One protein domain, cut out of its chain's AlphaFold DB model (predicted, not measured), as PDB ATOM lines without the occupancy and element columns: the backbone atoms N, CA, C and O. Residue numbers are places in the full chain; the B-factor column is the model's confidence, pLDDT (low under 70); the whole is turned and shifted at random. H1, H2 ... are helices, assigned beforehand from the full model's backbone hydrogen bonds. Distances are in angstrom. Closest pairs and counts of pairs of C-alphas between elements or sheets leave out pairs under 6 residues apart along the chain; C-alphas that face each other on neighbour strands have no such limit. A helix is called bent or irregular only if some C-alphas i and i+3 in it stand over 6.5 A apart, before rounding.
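What this domain is: This is residues 102 to 148, 353 to 387 and 414 to 500 of the 600 residues of an uncharacterized protein of Didymella rabiei (UniProt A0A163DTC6). One long, bent helix, H1, runs through most of the length of an elongated model, and its longer arm H1b is the core, with H2, H3 and H4 packed round it without meeting one another. H5 crosses the early part of H1b at a steep tilt, and the small H6 sits beyond it, touching no helix. The printed part has 169 residues with six named helices, H1 to H6 in that order along the chain, and no named strand; the class is all helix. It is loose, with a radius of gyration of the C-alphas of 19.9 A and spans of 67 by 37 by 26 A.

Where its parts are: Find C-alpha 102 at (-35.084, 34.513, -13.667), where H1, residues 102 to 148, begins. By its hydrogen bonds it was assigned as one helix, but it is bent: C-alphas 113 and 116 are 6.9 A apart. Its arms are H1a, residues 102 to 113, 16.5 A long, and H1b, residues 116 to 148, 48.3 A; H1b is irregular, with C-alphas 145 and 148 6.6 A apart. H2, residues 353 to 385, begins at (21.085, 40.201, 10.213) and runs 46.0 A. H3 is residues 417 to 437, 29.1 A. H4, residues 442 to 467, 37.5 A, is irregular, with C-alphas 443 and 446 7.4 A apart, and has a kink of 41 degrees near residue 449. H5 is residues 475 to 491, 23.6 A, and H6, residues 496 to 500, ends at (-21.076, 15.135, -11.626).

How they stand to each other: Begin at H1, the hub, which touches four helices; its arms stand at a steep tilt of 47 degrees. H1b touches H4, opposite ways at a shallow tilt of 34 degrees, only just short of steep; look at the closest C-alphas, Gly 138 and Gly 452, 3.8 A apart. H1b touches H2, opposite ways at a shallow tilt of 28 degrees, closest at C-alphas 136 and 360, 6.5 A. With residues 126 to 141 alone it touches H3, the same way at 15 degrees, a shallow tilt. With residues 117 to 124 alone it touches H5, at a steep tilt of 50 degrees, closest at C-alphas 117 and 483, 5.2 A. Every O i to N i+4 pair is within hydrogen-bond range in H1a, H3, H5 and H6, against 28 of 29 in H1b, 26 of 29 in H2 and 15 of 22 in H4.

The domain as a whole: The C-alphas farthest apart, of Gln 102 and Glu 443, are 67.6 A from each other. Residues 149 to 352 and 388 to 413 are not printed, with gaps of 11.4 A and 15.0 A between C-alphas. Of the links printed whole, none is long. Mean pLDDT of the printed part is 70.3; look for values under 70 at, for instance, residues 414 to 444.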
ATOM      1  N   GLN A 102     -35.851  35.748 -13.482       73.06
ATOM      2  CA  GLN A 102     -35.084  34.513 -13.667       73.06
ATOM      3  C   GLN A 102     -33.570  34.750 -13.541       73.06
ATOM      4  O   GLN A 102     -32.903  34.025 -12.805       73.06
ATOM      5  N   ARG A 103     -33.030  35.822 -14.150       71.06
ATOM      6  CA  ARG A 103     -31.623  36.231 -13.949       71.06
ATOM      7  C   ARG A 103     -31.311  36.529 -12.480       71.06
ATOM      8  O   ARG A 103     -30.288  36.077 -11.979       71.06
ATOM      9  N   ARG A 104     -32.193  37.243 -11.765       70.12
ATOM     10  CA  ARG A 104     -32.018  37.495 -10.320       70.12
ATOM     11  C   ARG A 104     -32.002  36.196  -9.511       70.12
ATOM     12  O   ARG A 104     -31.138  36.064  -8.652       70.12
ATOM     13  N   HIS A 105     -32.896  35.251  -9.812       73.06
ATOM     14  CA  HIS A 105     -32.947  33.948  -9.143       73.06
ATOM     15  C   HIS A 105     -31.651  33.146  -9.346       73.06
ATOM     16  O   HIS A 105     -31.061  32.683  -8.370       73.06
ATOM     17  N   LEU A 106     -31.162  33.059 -10.590       73.75
ATOM     18  CA  LEU A 106     -29.879  32.432 -10.929       73.75
ATOM     19  C   LEU A 106     -28.710  33.054 -10.152       73.75
ATOM     20  O   LEU A 106     -27.928  32.325  -9.548       73.75
ATOM     21  N   ILE A 107     -28.630  34.389 -10.088       71.31
ATOM     22  CA  ILE A 107     -27.588  35.094  -9.321       71.31
ATOM     23  C   ILE A 107     -27.679  34.757  -7.825       71.31
ATOM     24  O   ILE A 107     -26.653  34.482  -7.206       71.31
ATOM     25  N   THR A 108     -28.877  34.730  -7.229       71.69
ATOM     26  CA  THR A 108     -29.025  34.356  -5.811       71.69
ATOM     27  C   THR A 108     -28.649  32.902  -5.532       71.69
ATOM     28  O   THR A 108     -28.012  32.651  -4.515       71.69
ATOM     29  N   VAL A 109     -28.976  31.960  -6.424       74.19
ATOM     30  CA  VAL A 109     -28.603  30.539  -6.270       74.19
ATOM     31  C   VAL A 109     -27.096  30.334  -6.458       74.19
ATOM     32  O   VAL A 109     -26.478  29.576  -5.711       74.19
ATOM     33  N   ALA A 110     -26.470  31.045  -7.398       72.75
ATOM     34  CA  ALA A 110     -25.017  31.036  -7.556       72.75
ATOM     35  C   ALA A 110     -24.307  31.616  -6.317       72.75
ATOM     36  O   ALA A 110     -23.335  31.031  -5.841       72.75
ATOM     37  N   ALA A 111     -24.821  32.716  -5.753       69.06
ATOM     38  CA  ALA A 111     -24.264  33.365  -4.566       69.06
ATOM     39  C   ALA A 111     -24.407  32.523  -3.283       69.06
ATOM     40  O   ALA A 111     -23.473  32.451  -2.485       69.06
ATOM     41  N   THR A 112     -25.541  31.842  -3.074       72.75
ATOM     42  CA  THR A 112     -25.684  30.925  -1.927       72.75
ATOM     43  C   THR A 112     -24.788  29.696  -2.072       72.75
ATOM     44  O   THR A 112     -24.221  29.245  -1.077       72.75
ATOM     45  N   ARG A 113     -24.593  29.190  -3.299       72.94
ATOM     46  CA  ARG A 113     -23.702  28.055  -3.591       72.94
ATOM     47  C   ARG A 113     -22.214  28.407  -3.479       72.94
ATOM     48  O   ARG A 113     -21.429  27.555  -3.072       72.94
ATOM     49  N   SER A 114     -21.815  29.641  -3.802       72.94
ATOM     50  CA  SER A 114     -20.421  30.091  -3.679       72.94
ATOM     51  C   SER A 114     -20.021  30.441  -2.241       72.94
ATOM     52  O   SER A 114     -18.854  30.261  -1.891       72.94
ATOM     53  N   ARG A 115     -20.965  30.863  -1.380       73.56
ATOM     54  CA  ARG A 115     -20.718  31.238   0.029       73.56
ATOM     55  C   ARG A 115     -19.800  30.272   0.803       73.56
ATOM     56  O   ARG A 115     -18.799  30.761   1.321       73.56
ATOM     57  N   PRO A 116     -20.046  28.945   0.886       72.75
ATOM     58  CA  PRO A 116     -19.159  28.046   1.630       72.75
ATOM     59  C   PRO A 116     -17.732  28.020   1.068       72.75
ATOM     60  O   PRO A 116     -16.784  27.962   1.840       72.75
ATOM     61  N   ARG A 117     -17.555  28.133  -0.257       74.38
ATOM     62  CA  ARG A 117     -16.228  28.169  -0.893       74.38
ATOM     63  C   ARG A 117     -15.492  29.474  -0.614       74.38
ATOM     64  O   ARG A 117     -14.310  29.430  -0.302       74.38
ATOM     65  N   ILE A 118     -16.188  30.611  -0.649       73.19
ATOM     66  CA  ILE A 118     -15.623  31.912  -0.255       73.19
ATOM     67  C   ILE A 118     -15.177  31.870   1.212       73.19
ATOM     68  O   ILE A 118     -14.068  32.299   1.517       73.19
ATOM     69  N   LEU A 119     -15.989  31.291   2.104       72.31
ATOM     70  CA  LEU A 119     -15.633  31.112   3.514       72.31
ATOM     71  C   LEU A 119     -14.419  30.184   3.692       72.31
ATOM     72  O   LEU A 119     -13.514  30.527   4.444       72.31
ATOM     73  N   THR A 120     -14.336  29.059   2.968       73.31
ATOM     74  CA  THR A 120     -13.143  28.188   2.996       73.31
ATOM     75  C   THR A 120     -11.887  28.926   2.529       73.31
ATOM     76  O   THR A 120     -10.864  28.864   3.205       73.31
ATOM     77  N   LEU A 121     -11.954  29.660   1.410       74.12
ATOM     78  CA  LEU A 121     -10.824  30.458   0.917       74.12
ATOM     79  C   LEU A 121     -10.403  31.524   1.930       74.12
ATOM     80  O   LEU A 121      -9.206  31.718   2.137       74.12
ATOM     81  N   PHE A 122     -11.370  32.168   2.587       74.62
ATOM     82  CA  PHE A 122     -11.108  33.153   3.627       74.62
ATOM     83  C   PHE A 122     -10.406  32.535   4.842       74.62
ATOM     84  O   PHE A 122      -9.387  33.064   5.264       74.62
ATOM     85  N   VAL A 123     -10.876  31.384   5.341       75.25
ATOM     86  CA  VAL A 123     -10.253  30.662   6.469       75.25
ATOM     87  C   VAL A 123      -8.834  30.187   6.129       75.25
ATOM     88  O   VAL A 123      -7.919  30.338   6.940       75.25
ATOM     89  N   CYS A 124      -8.612  29.654   4.923       77.88
ATOM     90  CA  CYS A 124      -7.273  29.272   4.464       77.88
ATOM     91  C   CYS A 124      -6.329  30.481   4.393       77.88
ATOM     92  O   CYS A 124      -5.201  30.415   4.877       77.88
ATOM     93  N   ALA A 125      -6.799  31.592   3.825       78.06
ATOM     94  CA  ALA A 125      -6.031  32.824   3.718       78.06
ATOM     95  C   ALA A 125      -5.735  33.467   5.078       78.06
ATOM     96  O   ALA A 125      -4.615  33.916   5.307       78.06
ATOM     97  N   SER A 126      -6.706  33.487   5.993       75.38
ATOM     98  CA  SER A 126      -6.527  34.033   7.338       75.38
ATOM     99  C   SER A 126      -5.574  33.184   8.178       75.38
ATOM    100  O   SER A 126      -4.780  33.738   8.931       75.38
ATOM    101  N   GLY A 127      -5.606  31.855   8.017       79.81
ATOM    102  CA  GLY A 127      -4.635  30.948   8.630       79.81
ATOM    103  C   GLY A 127      -3.215  31.199   8.116       79.81
ATOM    104  O   GLY A 127      -2.300  31.394   8.914       79.81
ATOM    105  N   LEU A 128      -3.036  31.286   6.792       81.88
ATOM    106  CA  LEU A 128      -1.745  31.637   6.193       81.88
ATOM    107  C   LEU A 128      -1.246  33.003   6.694       81.88
ATOM    108  O   LEU A 128      -0.108  33.109   7.141       81.88
ATOM    109  N   LEU A 129      -2.105  34.028   6.684       79.88
ATOM    110  CA  LEU A 129      -1.780  35.367   7.179       79.88
ATOM    111  C   LEU A 129      -1.347  35.339   8.654       79.88
ATOM    112  O   LEU A 129      -0.325  35.928   8.990       79.88
ATOM    113  N   PHE A 130      -2.064  34.613   9.518       81.19
ATOM    114  CA  PHE A 130      -1.694  34.430  10.925       81.19
ATOM    115  C   PHE A 130      -0.311  33.784  11.088       81.19
ATOM    116  O   PHE A 130       0.476  34.234  11.920       81.19
ATOM    117  N   HIS A 131       0.029  32.766  10.288       84.12
ATOM    118  CA  HIS A 131       1.364  32.171  10.367       84.12
ATOM    119  C   HIS A 131       2.464  33.096   9.837       84.12
ATOM    120  O   HIS A 131       3.529  33.171  10.446       84.12
ATOM    121  N   LEU A 132       2.209  33.857   8.774       83.06
ATOM    122  CA  LEU A 132       3.177  34.821   8.255       83.06
ATOM    123  C   LEU A 132       3.396  36.017   9.205       83.06
ATOM    124  O   LEU A 132       4.538  36.433   9.384       83.06
ATOM    125  N   LEU A 133       2.344  36.514   9.868       80.81
ATOM    126  CA  LEU A 133       2.448  37.520  10.937       80.81
ATOM    127  C   LEU A 133       3.229  36.993  12.147       80.81
ATOM    128  O   LEU A 133       4.049  37.713  12.712       80.81
ATOM    129  N   GLY A 134       3.024  35.725  12.516       84.19
ATOM    130  CA  GLY A 134       3.824  35.061  13.542       84.19
ATOM    131  C   GLY A 134       5.309  35.009  13.176       84.19
ATOM    132  O   GLY A 134       6.155  35.311  14.012       84.19
ATOM    133  N   ILE A 135       5.645  34.703  11.917       85.25
ATOM    134  CA  ILE A 135       7.036  34.745  11.438       85.25
ATOM    135  C   ILE A 135       7.608  36.165  11.539       85.25
ATOM    136  O   ILE A 135       8.677  36.317  12.118       85.25
ATOM    137  N   ASP A 136       6.913  37.196  11.044       82.19
ATOM    138  CA  ASP A 136       7.371  38.595  11.156       82.19
ATOM    139  C   ASP A 136       7.612  39.003  12.619       82.19
ATOM    140  O   ASP A 136       8.701  39.460  12.967       82.19
ATOM    141  N   LEU A 137       6.651  38.745  13.513       83.19
ATOM    142  CA  LEU A 137       6.808  38.986  14.949       83.19
ATOM    143  C   LEU A 137       8.043  38.268  15.516       83.19
ATOM    144  O   LEU A 137       8.837  38.872  16.236       83.19
ATOM    145  N   GLY A 138       8.234  36.993  15.170       84.88
ATOM    146  CA  GLY A 138       9.391  36.217  15.600       84.88
ATOM    147  C   GLY A 138      10.717  36.800  15.099       84.88
ATOM    148  O   GLY A 138      11.664  36.925  15.877       84.88
ATOM    149  N   LEU A 139      10.778  37.226  13.833       84.31
ATOM    150  CA  LEU A 139      11.953  37.875  13.246       84.31
ATOM    151  C   LEU A 139      12.230  39.245  13.877       84.31
ATOM    152  O   LEU A 139      13.389  39.559  14.130       84.31
ATOM    153  N   ARG A 140      11.204  40.035  14.208       81.38
ATOM    154  CA  ARG A 140      11.368  41.318  14.913       81.38
ATOM    155  C   ARG A 140      11.885  41.155  16.334       81.38
ATOM    156  O   ARG A 140      12.785  41.886  16.721       81.38
ATOM    157  N   LEU A 141      11.373  40.178  17.086       83.94
ATOM    158  CA  LEU A 141      11.905  39.835  18.410       83.94
ATOM    159  C   LEU A 141      13.385  39.425  18.319       83.94
ATOM    160  O   LEU A 141      14.193  39.805  19.163       83.94
ATOM    161  N   MET A 142      13.765  38.689  17.268       84.06
ATOM    162  CA  MET A 142      15.169  38.368  17.003       84.06
ATOM    163  C   MET A 142      15.991  39.605  16.608       84.06
ATOM    164  O   MET A 142      17.113  39.733  17.089       84.06
ATOM    165  N   ASN A 143      15.451  40.517  15.793       83.00
ATOM    166  CA  ASN A 143      16.127  41.755  15.390       83.00
ATOM    167  C   ASN A 143      16.331  42.709  16.573       83.00
ATOM    168  O   ASN A 143      17.449  43.159  16.780       83.00
ATOM    169  N   GLY A 144      15.318  42.931  17.415       82.19
ATOM    170  CA  GLY A 144      15.449  43.743  18.633       82.19
ATOM    171  C   GLY A 144      16.514  43.213  19.603       82.19
ATOM    172  O   GLY A 144      17.096  43.978  20.363       82.19
ATOM    173  N   TYR A 145      16.843  41.918  19.531       84.94
ATOM    174  CA  TYR A 145      17.973  41.333  20.250       84.94
ATOM    175  C   TYR A 145      19.329  41.519  19.545       84.94
ATOM    176  O   TYR A 145      20.355  41.713  20.207       84.94
ATOM    177  N   THR A 146      19.383  41.367  18.219       83.62
ATOM    178  CA  THR A 146      20.641  41.359  17.453       83.62
ATOM    179  C   THR A 146      21.099  42.745  17.017       83.62
ATOM    180  O   THR A 146      22.304  42.975  17.006       83.62
ATOM    181  N   GLU A 147      20.188  43.666  16.711       84.44
ATOM    182  CA  GLU A 147      20.480  45.014  16.207       84.44
ATOM    183  C   GLU A 147      21.262  45.863  17.221       84.44
ATOM    184  O   GLU A 147      22.355  46.316  16.872       84.44
ATOM    185  N   PRO A 148      20.855  45.977  18.509       84.69
ATOM    186  CA  PRO A 148      21.631  46.743  19.488       84.69
ATOM    187  C   PRO A 148      23.008  46.118  19.754       84.69
ATOM    188  O   PRO A 148      23.966  46.814  20.079       84.69
ATOM    189  N   PHE A 353      21.803  38.945  10.430       63.50
ATOM    190  CA  PHE A 353      21.085  40.201  10.213       63.50
ATOM    191  C   PHE A 353      20.797  40.442   8.727       63.50
ATOM    192  O   PHE A 353      19.649  40.578   8.304       63.50
ATOM    193  N   ASP A 354      21.842  40.370   7.911       65.88
ATOM    194  CA  ASP A 354      21.842  40.834   6.525       65.88
ATOM    195  C   ASP A 354      20.947  39.997   5.585       65.88
ATOM    196  O   ASP A 354      20.479  40.460   4.536       65.88
ATOM    197  N   ARG A 355      20.698  38.734   5.957       66.62
ATOM    198  CA  ARG A 355      19.816  37.808   5.230       66.62
ATOM    199  C   ARG A 355      18.382  37.844   5.766       66.62
ATOM    200  O   ARG A 355      17.450  37.776   4.969       66.62
ATOM    201  N   VAL A 356      18.194  37.988   7.081       64.81
ATOM    202  CA  VAL A 356      16.865  38.077   7.711       64.81
ATOM    203  C   VAL A 356      16.186  39.413   7.403       64.81
ATOM    204  O   VAL A 356      15.021  39.424   7.013       64.81
ATOM    205  N   PHE A 357      16.903  40.534   7.504       65.56
ATOM    206  CA  PHE A 357      16.324  41.875   7.392       65.56
ATOM    207  C   PHE A 357      15.768  42.171   5.990       65.56
ATOM    208  O   PHE A 357      14.658  42.689   5.852       65.56
ATOM    209  N   ARG A 358      16.496  41.763   4.935       70.06
ATOM    210  CA  ARG A 358      16.024  41.865   3.541       70.06
ATOM    211  C   ARG A 358      14.723  41.095   3.324       70.06
ATOM    212  O   ARG A 358      13.808  41.635   2.716       70.06
ATOM    213  N   ILE A 359      14.622  39.872   3.849       66.94
ATOM    214  CA  ILE A 359      13.386  39.081   3.775       66.94
ATOM    215  C   ILE A 359      12.274  39.782   4.565       66.94
ATOM    216  O   ILE A 359      11.181  39.962   4.030       66.94
ATOM    217  N   ASN A 360      12.553  40.245   5.789       68.50
ATOM    218  CA  ASN A 360      11.518  40.820   6.643       68.50
ATOM    219  C   ASN A 360      10.890  42.084   6.043       68.50
ATOM    220  O   ASN A 360       9.670  42.197   6.024       68.50
ATOM    221  N   ARG A 361      11.683  43.001   5.468       71.94
ATOM    222  CA  ARG A 361      11.148  44.241   4.875       71.94
ATOM    223  C   ARG A 361      10.135  43.971   3.754       71.94
ATOM    224  O   ARG A 361       9.078  44.595   3.738       71.94
ATOM    225  N   TYR A 362      10.419  43.024   2.856       74.62
ATOM    226  CA  TYR A 362       9.471  42.645   1.800       74.62
ATOM    227  C   TYR A 362       8.259  41.889   2.352       74.62
ATOM    228  O   TYR A 362       7.135  42.157   1.926       74.62
ATOM    229  N   MET A 363       8.463  40.992   3.325       67.12
ATOM    230  CA  MET A 363       7.376  40.247   3.964       67.12
ATOM    231  C   MET A 363       6.408  41.173   4.709       67.12
ATOM    232  O   MET A 363       5.207  41.058   4.496       67.12
ATOM    233  N   VAL A 364       6.895  42.138   5.495       67.00
ATOM    234  CA  VAL A 364       6.065  43.136   6.198       67.00
ATOM    235  C   VAL A 364       5.216  43.943   5.216       67.00
ATOM    236  O   VAL A 364       4.003  44.058   5.399       67.00
ATOM    237  N   SER A 365       5.820  44.472   4.145       69.81
ATOM    238  CA  SER A 365       5.085  45.241   3.132       69.81
ATOM    239  C   SER A 365       4.033  44.389   2.414       69.81
ATOM    240  O   SER A 365       2.898  44.833   2.236       69.81
ATOM    241  N   ALA A 366       4.380  43.151   2.047       73.62
ATOM    242  CA  ALA A 366       3.440  42.215   1.441       73.62
ATOM    243  C   ALA A 366       2.296  41.857   2.402       73.62
ATOM    244  O   ALA A 366       1.144  41.849   1.983       73.62
ATOM    245  N   LEU A 367       2.584  41.621   3.686       69.00
ATOM    246  CA  LEU A 367       1.592  41.264   4.702       69.00
ATOM    247  C   LEU A 367       0.622  42.402   5.001       69.00
ATOM    248  O   LEU A 367      -0.580  42.156   5.053       69.00
ATOM    249  N   ALA A 368       1.100  43.643   5.113       67.62
ATOM    250  CA  ALA A 368       0.238  44.807   5.310       67.62
ATOM    251  C   ALA A 368      -0.739  45.010   4.131       67.62
ATOM    252  O   ALA A 368      -1.939  45.235   4.331       67.62
ATOM    253  N   LEU A 369      -0.254  44.862   2.892       74.56
ATOM    254  CA  LEU A 369      -1.093  44.906   1.688       74.56
ATOM    255  C   LEU A 369      -2.071  43.722   1.628       74.56
ATOM    256  O   LEU A 369      -3.248  43.899   1.321       74.56
ATOM    257  N   LEU A 370      -1.616  42.516   1.968       73.00
ATOM    258  CA  LEU A 370      -2.442  41.312   1.961       73.00
ATOM    259  C   LEU A 370      -3.551  41.375   3.028       73.00
ATOM    260  O   LEU A 370      -4.692  41.009   2.757       73.00
ATOM    261  N   GLN A 371      -3.246  41.883   4.223       71.69
ATOM    262  CA  GLN A 371      -4.188  42.011   5.337       71.69
ATOM    263  C   GLN A 371      -5.252  43.081   5.076       71.69
ATOM    264  O   GLN A 371      -6.435  42.841   5.322       71.69
ATOM    265  N   THR A 372      -4.868  44.231   4.511       70.56
ATOM    266  CA  THR A 372      -5.830  45.261   4.081       70.56
ATOM    267  C   THR A 372      -6.719  44.762   2.938       70.56
ATOM    268  O   THR A 372      -7.938  44.946   2.995       70.56
ATOM    269  N   LEU A 373      -6.156  44.038   1.962       74.81
ATOM    270  CA  LEU A 373      -6.919  43.375   0.901       74.81
ATOM    271  C   LEU A 373      -7.908  42.341   1.469       74.81
ATOM    272  O   LEU A 373      -9.080  42.356   1.095       74.81
ATOM    273  N   PHE A 374      -7.486  41.473   2.397       69.12
ATOM    274  CA  PHE A 374      -8.378  40.483   3.011       69.12
ATOM    275  C   PHE A 374      -9.470  41.115   3.873       69.12
ATOM    276  O   PHE A 374     -10.613  40.666   3.801       69.12
ATOM    277  N   GLY A 375      -9.173  42.190   4.611       70.56
ATOM    278  CA  GLY A 375     -10.188  42.970   5.322       70.56
ATOM    279  C   GLY A 375     -11.236  43.561   4.372       70.56
ATOM    280  O   GLY A 375     -12.439  43.417   4.602       70.56
ATOM    281  N   ALA A 376     -10.800  44.152   3.255       72.62
ATOM    282  CA  ALA A 376     -11.696  44.697   2.234       72.62
ATOM    283  C   ALA A 376     -12.539  43.607   1.541       72.62
ATOM    284  O   ALA A 376     -13.750  43.774   1.382       72.62
ATOM    285  N   LEU A 377     -11.933  42.472   1.176       71.81
ATOM    286  CA  LEU A 377     -12.628  41.330   0.569       71.81
ATOM    287  C   LEU A 377     -13.625  40.677   1.536       71.81
ATOM    288  O   LEU A 377     -14.717  40.300   1.110       71.81
ATOM    289  N   PHE A 378     -13.300  40.591   2.829       70.44
ATOM    290  CA  PHE A 378     -14.225  40.118   3.860       70.44
ATOM    291  C   PHE A 378     -15.433  41.043   3.997       70.44
ATOM    292  O   PHE A 378     -16.573  40.585   3.928       70.44
ATOM    293  N   LEU A 379     -15.199  42.355   4.115       68.50
ATOM    294  CA  LEU A 379     -16.267  43.354   4.161       68.50
ATOM    295  C   LEU A 379     -17.148  43.287   2.907       68.50
ATOM    296  O   LEU A 379     -18.373  43.311   3.026       68.50
ATOM    297  N   LEU A 380     -16.557  43.127   1.719       69.75
ATOM    298  CA  LEU A 380     -17.295  42.936   0.470       69.75
ATOM    299  C   LEU A 380     -18.145  41.653   0.505       69.75
ATOM    300  O   LEU A 380     -19.339  41.703   0.212       69.75
ATOM    301  N   ALA A 381     -17.568  40.517   0.904       66.44
ATOM    302  CA  ALA A 381     -18.266  39.234   0.997       66.44
ATOM    303  C   ALA A 381     -19.428  39.280   2.002       66.44
ATOM    304  O   ALA A 381     -20.521  38.792   1.707       66.44
ATOM    305  N   VAL A 382     -19.231  39.934   3.151       66.00
ATOM    306  CA  VAL A 382     -20.272  40.223   4.146       66.00
ATOM    307  C   VAL A 382     -21.370  41.100   3.542       66.00
ATOM    308  O   VAL A 382     -22.548  40.778   3.682       66.00
ATOM    309  N   LEU A 383     -21.022  42.192   2.853       66.88
ATOM    310  CA  LEU A 383     -21.993  43.109   2.242       66.88
ATOM    311  C   LEU A 383     -22.825  42.435   1.139       66.88
ATOM    312  O   LEU A 383     -24.032  42.666   1.075       66.88
ATOM    313  N   VAL A 384     -22.209  41.581   0.317       63.91
ATOM    314  CA  VAL A 384     -22.876  40.808  -0.748       63.91
ATOM    315  C   VAL A 384     -23.736  39.676  -0.176       63.91
ATOM    316  O   VAL A 384     -24.813  39.407  -0.703       63.91
ATOM    317  N   SER A 385     -23.308  39.045   0.923       57.09
ATOM    318  CA  SER A 385     -24.045  37.950   1.573       57.09
ATOM    319  C   SER A 385     -25.272  38.413   2.364       57.09
ATOM    320  O   SER A 385     -26.088  37.580   2.762       57.09
ATOM    321  N   ARG A 386     -25.444  39.722   2.610       58.69
ATOM    322  CA  ARG A 386     -26.648  40.239   3.274       58.69
ATOM    323  C   ARG A 386     -27.874  39.968   2.396       58.69
ATOM    324  O   ARG A 386     -27.921  40.466   1.269       58.69
ATOM    325  N   PRO A 387     -28.914  39.270   2.898       55.16
ATOM    326  CA  PRO A 387     -30.178  39.183   2.183       55.16
ATOM    327  C   PRO A 387     -30.702  40.605   1.997       55.16
ATOM    328  O   PRO A 387     -30.972  41.313   2.970       55.16
ATOM    329  N   HIS A 414     -22.734  38.214  14.783       45.78
ATOM    330  CA  HIS A 414     -23.743  37.615  15.686       45.78
ATOM    331  C   HIS A 414     -23.639  36.106  16.009       45.78
ATOM    332  O   HIS A 414     -23.614  35.665  17.152       45.78
ATOM    333  N   LYS A 415     -23.732  35.296  14.946       49.19
ATOM    334  CA  LYS A 415     -23.864  33.830  14.925       49.19
ATOM    335  C   LYS A 415     -22.903  33.105  13.972       49.19
ATOM    336  O   LYS A 415     -22.707  31.912  14.149       49.19
ATOM    337  N   ASP A 416     -22.295  33.799  13.010       52.28
ATOM    338  CA  ASP A 416     -21.141  33.311  12.232       52.28
ATOM    339  C   ASP A 416     -19.821  33.818  12.880       52.28
ATOM    340  O   ASP A 416     -18.783  33.930  12.226       52.28
ATOM    341  N   GLU A 417     -19.880  34.247  14.150       48.53
ATOM    342  CA  GLU A 417     -19.036  35.342  14.641       48.53
ATOM    343  C   GLU A 417     -17.714  34.926  15.280       48.53
ATOM    344  O   GLU A 417     -16.746  35.660  15.126       48.53
ATOM    345  N   GLU A 418     -17.623  33.770  15.942       52.47
ATOM    346  CA  GLU A 418     -16.416  33.365  16.690       52.47
ATOM    347  C   GLU A 418     -15.148  33.386  15.819       52.47
ATOM    348  O   GLU A 418     -14.086  33.827  16.255       52.47
ATOM    349  N   LEU A 419     -15.272  32.998  14.547       52.16
ATOM    350  CA  LEU A 419     -14.183  33.016  13.565       52.16
ATOM    351  C   LEU A 419     -13.825  34.434  13.087       52.16
ATOM    352  O   LEU A 419     -12.650  34.741  12.894       52.16
ATOM    353  N   ALA A 420     -14.818  35.306  12.891       55.53
ATOM    354  CA  ALA A 420     -14.606  36.671  12.403       55.53
ATOM    355  C   ALA A 420     -14.118  37.611  13.517       55.53
ATOM    356  O   ALA A 420     -13.178  38.381  13.318       55.53
ATOM    357  N   LEU A 421     -14.724  37.504  14.701       57.97
ATOM    358  CA  LEU A 421     -14.301  38.169  15.926       57.97
ATOM    359  C   LEU A 421     -12.927  37.650  16.358       57.97
ATOM    360  O   LEU A 421     -12.050  38.458  16.641       57.97
ATOM    361  N   GLY A 422     -12.698  36.335  16.300       59.78
ATOM    362  CA  GLY A 422     -11.387  35.730  16.518       59.78
ATOM    363  C   GLY A 422     -10.323  36.314  15.589       59.78
ATOM    364  O   GLY A 422      -9.274  36.739  16.063       59.78
ATOM    365  N   LEU A 423     -10.597  36.436  14.284       60.22
ATOM    366  CA  LEU A 423      -9.656  37.052  13.344       60.22
ATOM    367  C   LEU A 423      -9.406  38.541  13.629       60.22
ATOM    368  O   LEU A 423      -8.265  38.998  13.518       60.22
ATOM    369  N   PHE A 424     -10.446  39.299  13.988       61.09
ATOM    370  CA  PHE A 424     -10.324  40.723  14.300       61.09
ATOM    371  C   PHE A 424      -9.550  40.952  15.604       61.09
ATOM    372  O   PHE A 424      -8.623  41.755  15.617       61.09
ATOM    373  N   ILE A 425      -9.860  40.201  16.668       62.78
ATOM    374  CA  ILE A 425      -9.133  40.227  17.944       62.78
ATOM    375  C   ILE A 425      -7.678  39.820  17.727       62.78
ATOM    376  O   ILE A 425      -6.788  40.522  18.188       62.78
ATOM    377  N   ASN A 426      -7.413  38.744  16.985       60.56
ATOM    378  CA  ASN A 426      -6.050  38.285  16.723       60.56
ATOM    379  C   ASN A 426      -5.273  39.338  15.905       60.56
ATOM    380  O   ASN A 426      -4.166  39.709  16.275       60.56
ATOM    381  N   SER A 427      -5.891  39.937  14.878       64.25
ATOM    382  CA  SER A 427      -5.302  41.057  14.119       64.25
ATOM    383  C   SER A 427      -5.024  42.288  14.992       64.25
ATOM    384  O   SER A 427      -3.961  42.894  14.875       64.25
ATOM    385  N   ALA A 428      -5.954  42.653  15.879       61.81
ATOM    386  CA  ALA A 428      -5.806  43.778  16.798       61.81
ATOM    387  C   ALA A 428      -4.738  43.506  17.869       61.81
ATOM    388  O   ALA A 428      -3.945  44.392  18.167       61.81
ATOM    389  N   MET A 429      -4.655  42.277  18.389       62.62
ATOM    390  CA  MET A 429      -3.593  41.842  19.296       62.62
ATOM    391  C   MET A 429      -2.226  41.844  18.614       62.62
ATOM    392  O   MET A 429      -1.268  42.286  19.235       62.62
ATOM    393  N   TYR A 430      -2.120  41.433  17.345       63.75
ATOM    394  CA  TYR A 430      -0.878  41.560  16.574       63.75
ATOM    395  C   TYR A 430      -0.485  43.024  16.346       63.75
ATOM    396  O   TYR A 430       0.688  43.357  16.489       63.75
ATOM    397  N   ALA A 431      -1.439  43.914  16.048       61.88
ATOM    398  CA  ALA A 431      -1.174  45.349  15.924       61.88
ATOM    399  C   ALA A 431      -0.740  45.982  17.264       61.88
ATOM    400  O   ALA A 431       0.190  46.784  17.296       61.88
ATOM    401  N   LEU A 432      -1.358  45.574  18.378       60.03
ATOM    402  CA  LEU A 432      -0.963  45.969  19.733       60.03
ATOM    403  C   LEU A 432       0.418  45.428  20.116       60.03
ATOM    404  O   LEU A 432       1.220  46.189  20.644       60.03
ATOM    405  N   LEU A 433       0.733  44.162  19.815       63.94
ATOM    406  CA  LEU A 433       2.073  43.603  20.028       63.94
ATOM    407  C   LEU A 433       3.116  44.334  19.184       63.94
ATOM    408  O   LEU A 433       4.176  44.664  19.696       63.94
ATOM    409  N   HIS A 434       2.814  44.618  17.917       62.47
ATOM    410  CA  HIS A 434       3.685  45.373  17.019       62.47
ATOM    411  C   HIS A 434       3.986  46.770  17.577       62.47
ATOM    412  O   HIS A 434       5.139  47.187  17.539       62.47
ATOM    413  N   TYR A 435       2.983  47.478  18.106       61.44
ATOM    414  CA  TYR A 435       3.173  48.791  18.732       61.44
ATOM    415  C   TYR A 435       3.935  48.701  20.064       61.44
ATOM    416  O   TYR A 435       4.814  49.508  20.340       61.44
ATOM    417  N   GLN A 436       3.640  47.693  20.889       63.59
ATOM    418  CA  GLN A 436       4.330  47.466  22.164       63.59
ATOM    419  C   GLN A 436       5.791  47.024  21.970       63.59
ATOM    420  O   GLN A 436       6.618  47.330  22.823       63.59
ATOM    421  N   LEU A 437       6.130  46.342  20.865       62.09
ATOM    422  CA  LEU A 437       7.489  45.860  20.588       62.09
ATOM    423  C   LEU A 437       8.522  46.988  20.473       62.09
ATOM    424  O   LEU A 437       9.656  46.795  20.900       62.09
ATOM    425  N   GLU A 438       8.133  48.154  19.952       57.69
ATOM    426  CA  GLU A 438       8.995  49.349  19.888       57.69
ATOM    427  C   GLU A 438       9.339  49.903  21.284       57.69
ATOM    428  O   GLU A 438      10.326  50.616  21.440       57.69
ATOM    429  N   TYR A 439       8.570  49.521  22.310       58.47
ATOM    430  CA  TYR A 439       8.757  49.898  23.713       58.47
ATOM    431  C   TYR A 439       9.201  48.727  24.609       58.47
ATOM    432  O   TYR A 439       9.155  48.851  25.836       58.47
ATOM    433  N   VAL A 440       9.610  47.577  24.052       55.25
ATOM    434  CA  VAL A 440      10.045  46.437  24.876       55.25
ATOM    435  C   VAL A 440      11.353  46.776  25.596       55.25
ATOM    436  O   VAL A 440      12.432  46.829  25.014       55.25
ATOM    437  N   ILE A 441      11.190  47.002  26.898       56.03
ATOM    438  CA  ILE A 441      12.182  47.454  27.874       56.03
ATOM    439  C   ILE A 441      13.415  46.534  27.877       56.03
ATOM    440  O   ILE A 441      13.279  45.313  27.771       56.03
ATOM    441  N   GLU A 442      14.602  47.109  28.110       57.69
ATOM    442  CA  GLU A 442      15.899  46.413  28.243       57.69
ATOM    443  C   GLU A 442      15.858  45.170  29.159       57.69
ATOM    444  O   GLU A 442      16.597  44.206  28.959       57.69
ATOM    445  N   GLU A 443      14.955  45.133  30.144       61.69
ATOM    446  CA  GLU A 443      14.746  43.987  31.038       61.69
ATOM    447  C   GLU A 443      14.341  42.689  30.305       61.69
ATOM    448  O   GLU A 443      14.661  41.588  30.768       61.69
ATOM    449  N   PHE A 444      13.684  42.798  29.145       68.62
ATOM    450  CA  PHE A 444      13.257  41.666  28.314       68.62
ATOM    451  C   PHE A 444      14.277  41.256  27.248       68.62
ATOM    452  O   PHE A 444      14.051  40.279  26.533       68.62
ATOM    453  N   ASP A 445      15.425  41.924  27.171       74.25
ATOM    454  CA  ASP A 445      16.457  41.636  26.177       74.25
ATOM    455  C   ASP A 445      16.883  40.150  26.186       74.25
ATOM    456  O   ASP A 445      16.937  39.486  25.153       74.25
ATOM    457  N   ARG A 446      17.070  39.535  27.361       77.25
ATOM    458  CA  ARG A 446      17.447  38.107  27.443       77.25
ATOM    459  C   ARG A 446      16.408  37.136  26.843       77.25
ATOM    460  O   ARG A 446      16.841  36.227  26.130       77.25
ATOM    461  N   PRO A 447      15.090  37.245  27.121       80.06
ATOM    462  CA  PRO A 447      14.078  36.400  26.482       80.06
ATOM    463  C   PRO A 447      13.736  36.737  25.018       80.06
ATOM    464  O   PRO A 447      13.180  35.855  24.362       80.06
ATOM    465  N   LEU A 448      14.081  37.914  24.471       82.38
ATOM    466  CA  LEU A 448      13.743  38.292  23.083       82.38
ATOM    467  C   LEU A 448      14.158  37.237  22.039       82.38
ATOM    468  O   LEU A 448      13.309  36.717  21.313       82.38
ATOM    469  N   LEU A 449      15.441  36.857  21.996       83.19
ATOM    470  CA  LEU A 449      15.942  35.836  21.064       83.19
ATOM    471  C   LEU A 449      15.294  34.447  21.281       83.19
ATOM    472  O   LEU A 449      14.853  33.859  20.290       83.19
ATOM    473  N   PRO A 450      15.201  33.902  22.516       81.19
ATOM    474  CA  PRO A 450      14.420  32.703  22.821       81.19
ATOM    475  C   PRO A 450      12.996  32.705  22.270       81.19
ATOM    476  O   PRO A 450      12.597  31.744  21.612       81.19
ATOM    477  N   VAL A 451      12.235  33.766  22.549       84.12
ATOM    478  CA  VAL A 451      10.816  33.855  22.198       84.12
ATOM    479  C   VAL A 451      10.669  34.045  20.693       84.12
ATOM    480  O   VAL A 451       9.929  33.289  20.070       84.12
ATOM    481  N   GLY A 452      11.440  34.947  20.080       85.69
ATOM    482  CA  GLY A 452      11.434  35.152  18.632       85.69
ATOM    483  C   GLY A 452      11.771  33.882  17.849       85.69
ATOM    484  O   GLY A 452      11.041  33.497  16.934       85.69
ATOM    485  N   ALA A 453      12.809  33.154  18.274       83.38
ATOM    486  CA  ALA A 453      13.176  31.878  17.667       83.38
ATOM    487  C   ALA A 453      12.106  30.789  17.874       83.38
ATOM    488  O   ALA A 453      11.868  29.999  16.961       83.38
ATOM    489  N   ALA A 454      11.450  30.739  19.040       81.75
ATOM    490  CA  ALA A 454      10.368  29.790  19.316       81.75
ATOM    491  C   ALA A 454       9.114  30.074  18.471       81.75
ATOM    492  O   ALA A 454       8.540  29.147  17.901       81.75
ATOM    493  N   VAL A 455       8.734  31.348  18.340       86.81
ATOM    494  CA  VAL A 455       7.631  31.807  17.486       86.81
ATOM    495  C   VAL A 455       7.929  31.453  16.024       86.81
ATOM    496  O   VAL A 455       7.140  30.746  15.393       86.81
ATOM    497  N   CYS A 456       9.109  31.801  15.500       86.56
ATOM    498  CA  CYS A 456       9.538  31.383  14.160       86.56
ATOM    499  C   CYS A 456       9.492  29.854  13.979       86.56
ATOM    500  O   CYS A 456       8.941  29.367  12.994       86.56
ATOM    501  N   ALA A 457      10.019  29.081  14.935       84.44
ATOM    502  CA  ALA A 457      10.024  27.619  14.872       84.44
ATOM    503  C   ALA A 457       8.619  26.991  14.929       84.44
ATOM    504  O   ALA A 457       8.438  25.882  14.427       84.44
ATOM    505  N   PHE A 458       7.628  27.677  15.504       85.44
ATOM    506  CA  PHE A 458       6.228  27.251  15.493       85.44
ATOM    507  C   PHE A 458       5.526  27.600  14.172       85.44
ATOM    508  O   PHE A 458       4.847  26.751  13.595       85.44
ATOM    509  N   HIS A 459       5.698  28.824  13.663       85.94
ATOM    510  CA  HIS A 459       4.958  29.292  12.486       85.94
ATOM    511  C   HIS A 459       5.587  28.891  11.137       85.94
ATOM    512  O   HIS A 459       4.845  28.675  10.180       85.94
ATOM    513  N   VAL A 460       6.916  28.737  11.031       83.62
ATOM    514  CA  VAL A 460       7.573  28.326   9.770       83.62
ATOM    515  C   VAL A 460       7.101  26.945   9.284       83.62
ATOM    516  O   VAL A 460       6.695  26.865   8.125       83.62
ATOM    517  N   PRO A 461       7.060  25.872  10.104       82.44
ATOM    518  CA  PRO A 461       6.583  24.566   9.645       82.44
ATOM    519  C   PRO A 461       5.116  24.575   9.207       82.44
ATOM    520  O   PRO A 461       4.773  23.895   8.249       82.44
ATOM    521  N   GLN A 462       4.264  25.372   9.861       83.38
ATOM    522  CA  GLN A 462       2.846  25.501   9.502       83.38
ATOM    523  C   GLN A 462       2.668  26.235   8.165       83.38
ATOM    524  O   GLN A 462       1.895  25.799   7.314       83.38
ATOM    525  N   THR A 463       3.444  27.300   7.935       83.25
ATOM    526  CA  THR A 463       3.511  27.981   6.633       83.25
ATOM    527  C   THR A 463       4.023  27.039   5.544       83.25
ATOM    528  O   THR A 463       3.435  26.975   4.469       83.25
ATOM    529  N   LEU A 464       5.083  26.266   5.804       79.88
ATOM    530  CA  LEU A 464       5.617  25.308   4.831       79.88
ATOM    531  C   LEU A 464       4.625  24.174   4.537       79.88
ATOM    532  O   LEU A 464       4.428  23.854   3.372       79.88
ATOM    533  N   ALA A 465       3.924  23.640   5.541       76.44
ATOM    534  CA  ALA A 465       2.869  22.638   5.360       76.44
ATOM    535  C   ALA A 465       1.633  23.167   4.598       76.44
ATOM    536  O   ALA A 465       0.842  22.381   4.080       76.44
ATOM    537  N   PHE A 466       1.461  24.490   4.491       76.94
ATOM    538  CA  PHE A 466       0.467  25.103   3.603       76.94
ATOM    539  C   PHE A 466       0.906  25.101   2.122       76.94
ATOM    540  O   PHE A 466       0.060  25.203   1.237       76.94
ATOM    541  N   PHE A 467       2.204  24.971   1.827       75.31
ATOM    542  CA  PHE A 467       2.730  24.961   0.455       75.31
ATOM    543  C   PHE A 467       3.244  23.591  -0.010       75.31
ATOM    544  O   PHE A 467       3.167  23.304  -1.203       75.31
ATOM    545  N   ASP A 468       3.726  22.741   0.899       69.75
ATOM    546  CA  ASP A 468       4.160  21.371   0.622       69.75
ATOM    547  C   ASP A 468       3.027  20.363   0.921       69.75
ATOM    548  O   ASP A 468       2.760  20.051   2.084       69.75
ATOM    549  N   PRO A 469       2.352  19.815  -0.108       57.41
ATOM    550  CA  PRO A 469       1.250  18.877   0.074       57.41
ATOM    551  C   PRO A 469       1.699  17.449   0.428       57.41
ATOM    552  O   PRO A 469       0.839  16.573   0.530       57.41
ATOM    553  N   VAL A 470       3.004  17.166   0.547       59.84
ATOM    554  CA  VAL A 470       3.522  15.789   0.637       59.84
ATOM    555  C   VAL A 470       3.533  15.242   2.071       59.84
ATOM    556  O   VAL A 470       3.372  14.036   2.255       59.84
ATOM    557  N   SER A 471       3.700  16.088   3.094       51.09
ATOM    558  CA  SER A 471       4.101  15.627   4.437       51.09
ATOM    559  C   SER A 471       3.006  15.571   5.517       51.09
ATOM    560  O   SER A 471       3.175  14.838   6.492       51.09
ATOM    561  N   ILE A 472       1.879  16.287   5.385       47.59
ATOM    562  CA  ILE A 472       0.800  16.316   6.400       47.59
ATOM    563  C   ILE A 472      -0.587  16.237   5.730       47.59
ATOM    564  O   ILE A 472      -0.786  16.734   4.625       47.59
ATOM    565  N   LYS A 473      -1.545  15.563   6.396       53.88
ATOM    566  CA  LYS A 473      -2.901  15.200   5.915       53.88
ATOM    567  C   LYS A 473      -3.519  16.239   4.953       53.88
ATOM    568  O   LYS A 473      -3.975  17.303   5.353       53.88
ATOM    569  N   THR A 474      -3.557  15.847   3.677       49.31
ATOM    570  CA  THR A 474      -3.692  16.658   2.442       49.31
ATOM    571  C   THR A 474      -4.976  17.488   2.215       49.31
ATOM    572  O   THR A 474      -5.373  17.701   1.065       49.31
ATOM    573  N   GLU A 475      -5.677  17.946   3.252       62.00
ATOM    574  CA  GLU A 475      -6.991  18.583   3.088       62.00
ATOM    575  C   GLU A 475      -6.938  20.087   2.804       62.00
ATOM    576  O   GLU A 475      -7.669  20.542   1.931       62.00
ATOM    577  N   THR A 476      -6.069  20.868   3.451       62.75
ATOM    578  CA  THR A 476      -6.074  22.345   3.359       62.75
ATOM    579  C   THR A 476      -5.770  22.866   1.952       62.75
ATOM    580  O   THR A 476      -6.620  23.517   1.344       62.75
ATOM    581  N   VAL A 477      -4.607  22.531   1.385       62.25
ATOM    582  CA  VAL A 477      -4.182  22.987   0.044       62.25
ATOM    583  C   VAL A 477      -5.114  22.454  -1.045       62.25
ATOM    584  O   VAL A 477      -5.539  23.182  -1.945       62.25
ATOM    585  N   ARG A 478      -5.508  21.178  -0.939       68.06
ATOM    586  CA  ARG A 478      -6.450  20.551  -1.874       68.06
ATOM    587  C   ARG A 478      -7.835  21.197  -1.783       68.06
ATOM    588  O   ARG A 478      -8.465  21.384  -2.820       68.06
ATOM    589  N   SER A 479      -8.299  21.560  -0.586       67.25
ATOM    590  CA  SER A 479      -9.564  22.272  -0.369       67.25
ATOM    591  C   SER A 479      -9.509  23.706  -0.894       67.25
ATOM    592  O   SER A 479     -10.460  24.139  -1.542       67.25
ATOM    593  N   PHE A 480      -8.387  24.412  -0.721       68.56
ATOM    594  CA  PHE A 480      -8.151  25.736  -1.301       68.56
ATOM    595  C   PHE A 480      -8.220  25.687  -2.836       68.56
ATOM    596  O   PHE A 480      -9.090  26.320  -3.436       68.56
ATOM    597  N   CYS A 481      -7.405  24.845  -3.482       72.31
ATOM    598  CA  CYS A 481      -7.399  24.692  -4.941       72.31
ATOM    599  C   CYS A 481      -8.743  24.184  -5.496       72.31
ATOM    600  O   CYS A 481      -9.209  24.670  -6.529       72.31
ATOM    601  N   ARG A 482      -9.412  23.249  -4.802       74.62
ATOM    602  CA  ARG A 482     -10.772  22.796  -5.148       74.62
ATOM    603  C   ARG A 482     -11.782  23.940  -5.036       74.62
ATOM    604  O   ARG A 482     -12.599  24.100  -5.934       74.62
ATOM    605  N   SER A 483     -11.700  24.753  -3.985       71.62
ATOM    606  CA  SER A 483     -12.594  25.895  -3.772       71.62
ATOM    607  C   SER A 483     -12.392  26.979  -4.828       71.62
ATOM    608  O   SER A 483     -13.390  27.463  -5.351       71.62
ATOM    609  N   ILE A 484     -11.148  27.295  -5.224       72.25
ATOM    610  CA  ILE A 484     -10.863  28.184  -6.368       72.25
ATOM    611  C   ILE A 484     -11.457  27.608  -7.656       72.25
ATOM    612  O   ILE A 484     -12.175  28.316  -8.361       72.25
ATOM    613  N   LYS A 485     -11.203  26.326  -7.958       76.00
ATOM    614  CA  LYS A 485     -11.726  25.663  -9.164       76.00
ATOM    615  C   LYS A 485     -13.254  25.711  -9.207       76.00
ATOM    616  O   LYS A 485     -13.822  26.068 -10.233       76.00
ATOM    617  N   GLU A 486     -13.930  25.392  -8.106       71.31
ATOM    618  CA  GLU A 486     -15.392  25.467  -8.024       71.31
ATOM    619  C   GLU A 486     -15.909  26.908  -8.156       71.31
ATOM    620  O   GLU A 486     -16.885  27.127  -8.872       71.31
ATOM    621  N   LEU A 487     -15.240  27.903  -7.557       71.00
ATOM    622  CA  LEU A 487     -15.603  29.317  -7.716       71.00
ATOM    623  C   LEU A 487     -15.482  29.779  -9.172       71.00
ATOM    624  O   LEU A 487     -16.377  30.447  -9.690       71.00
ATOM    625  N   TYR A 488     -14.397  29.384  -9.839       73.50
ATOM    626  CA  TYR A 488     -14.152  29.667 -11.248       73.50
ATOM    627  C   TYR A 488     -15.247  29.054 -12.133       73.50
ATOM    628  O   TYR A 488     -15.845  29.762 -12.941       73.50
ATOM    629  N   MET A 489     -15.607  27.785 -11.916       72.12
ATOM    630  CA  MET A 489     -16.699  27.140 -12.659       72.12
ATOM    631  C   MET A 489     -18.063  27.808 -12.411       72.12
ATOM    632  O   MET A 489     -18.835  27.979 -13.353       72.12
ATOM    633  N   ILE A 490     -18.342  28.259 -11.179       71.94
ATOM    634  CA  ILE A 490     -19.547  29.048 -10.869       71.94
ATOM    635  C   ILE A 490     -19.528  30.396 -11.614       71.94
ATOM    636  O   ILE A 490     -20.552  30.794 -12.165       71.94
ATOM    637  N   SER A 491     -18.380  31.084 -11.690       70.00
ATOM    638  CA  SER A 491     -18.250  32.356 -12.431       70.00
ATOM    639  C   SER A 491     -18.409  32.205 -13.951       70.00
ATOM    640  O   SER A 491     -18.943  33.102 -14.596       70.00
ATOM    641  N   GLN A 492     -18.025  31.050 -14.503       76.31
ATOM    642  CA  GLN A 492     -18.242  30.665 -15.904       76.31
ATOM    643  C   GLN A 492     -19.717  30.325 -16.208       76.31
ATOM    644  O   GLN A 492     -20.074  30.100 -17.361       76.31
ATOM    645  N   GLY A 493     -20.586  30.255 -15.191       70.06
ATOM    646  CA  GLY A 493     -21.987  29.850 -15.344       70.06
ATOM    647  C   GLY A 493     -22.181  28.352 -15.611       70.06
ATOM    648  O   GLY A 493     -23.273  27.943 -15.998       70.06
ATOM    649  N   ALA A 494     -21.150  27.526 -15.405       72.06
ATOM    650  CA  ALA A 494     -21.231  26.086 -15.614       72.06
ATOM    651  C   ALA A 494     -22.033  25.421 -14.482       72.06
ATOM    652  O   ALA A 494     -21.632  25.474 -13.317       72.06
ATOM    653  N   GLU A 495     -23.150  24.759 -14.805       61.25
ATOM    654  CA  GLU A 495     -23.925  24.020 -13.804       61.25
ATOM    655  C   GLU A 495     -23.165  22.770 -13.319       61.25
ATOM    656  O   GLU A 495     -22.953  21.836 -14.101       61.25
ATOM    657  N   PRO A 496     -22.814  22.658 -12.020       56.22
ATOM    658  CA  PRO A 496     -21.984  21.548 -11.543       56.22
ATOM    659  C   PRO A 496     -22.650  20.167 -11.645       56.22
ATOM    660  O   PRO A 496     -21.962  19.148 -11.591       56.22
ATOM    661  N   HIS A 497     -23.978  20.105 -11.808       57.03
ATOM    662  CA  HIS A 497     -24.694  18.839 -11.972       57.03
ATOM    663  C   HIS A 497     -24.390  18.150 -13.308       57.03
ATOM    664  O   HIS A 497     -24.359  16.922 -13.341       57.03
ATOM    665  N   GLN A 498     -24.074  18.895 -14.374       56.22
ATOM    666  CA  GLN A 498     -23.655  18.279 -15.637       56.22
ATOM    667  C   GLN A 498     -22.298  17.572 -15.492       56.22
ATOM    668  O   GLN A 498     -22.108  16.490 -16.039       56.22
ATOM    669  N   LEU A 499     -21.387  18.127 -14.684       54.06
ATOM    670  CA  LEU A 499     -20.060  17.553 -14.446       54.06
ATOM    671  C   LEU A 499     -20.101  16.321 -13.539       54.06
ATOM    672  O   LEU A 499     -19.474  15.324 -13.875       54.06
ATOM    673  N   ALA A 500     -20.894  16.329 -12.462       57.59
ATOM    674  CA  ALA A 500     -21.076  15.135 -11.626       57.59
ATOM    675  C   ALA A 500     -21.641  13.946 -12.435       57.59
ATOM    676  O   ALA A 500     -21.180  12.814 -12.295       57.59
TER     677      ALA A 500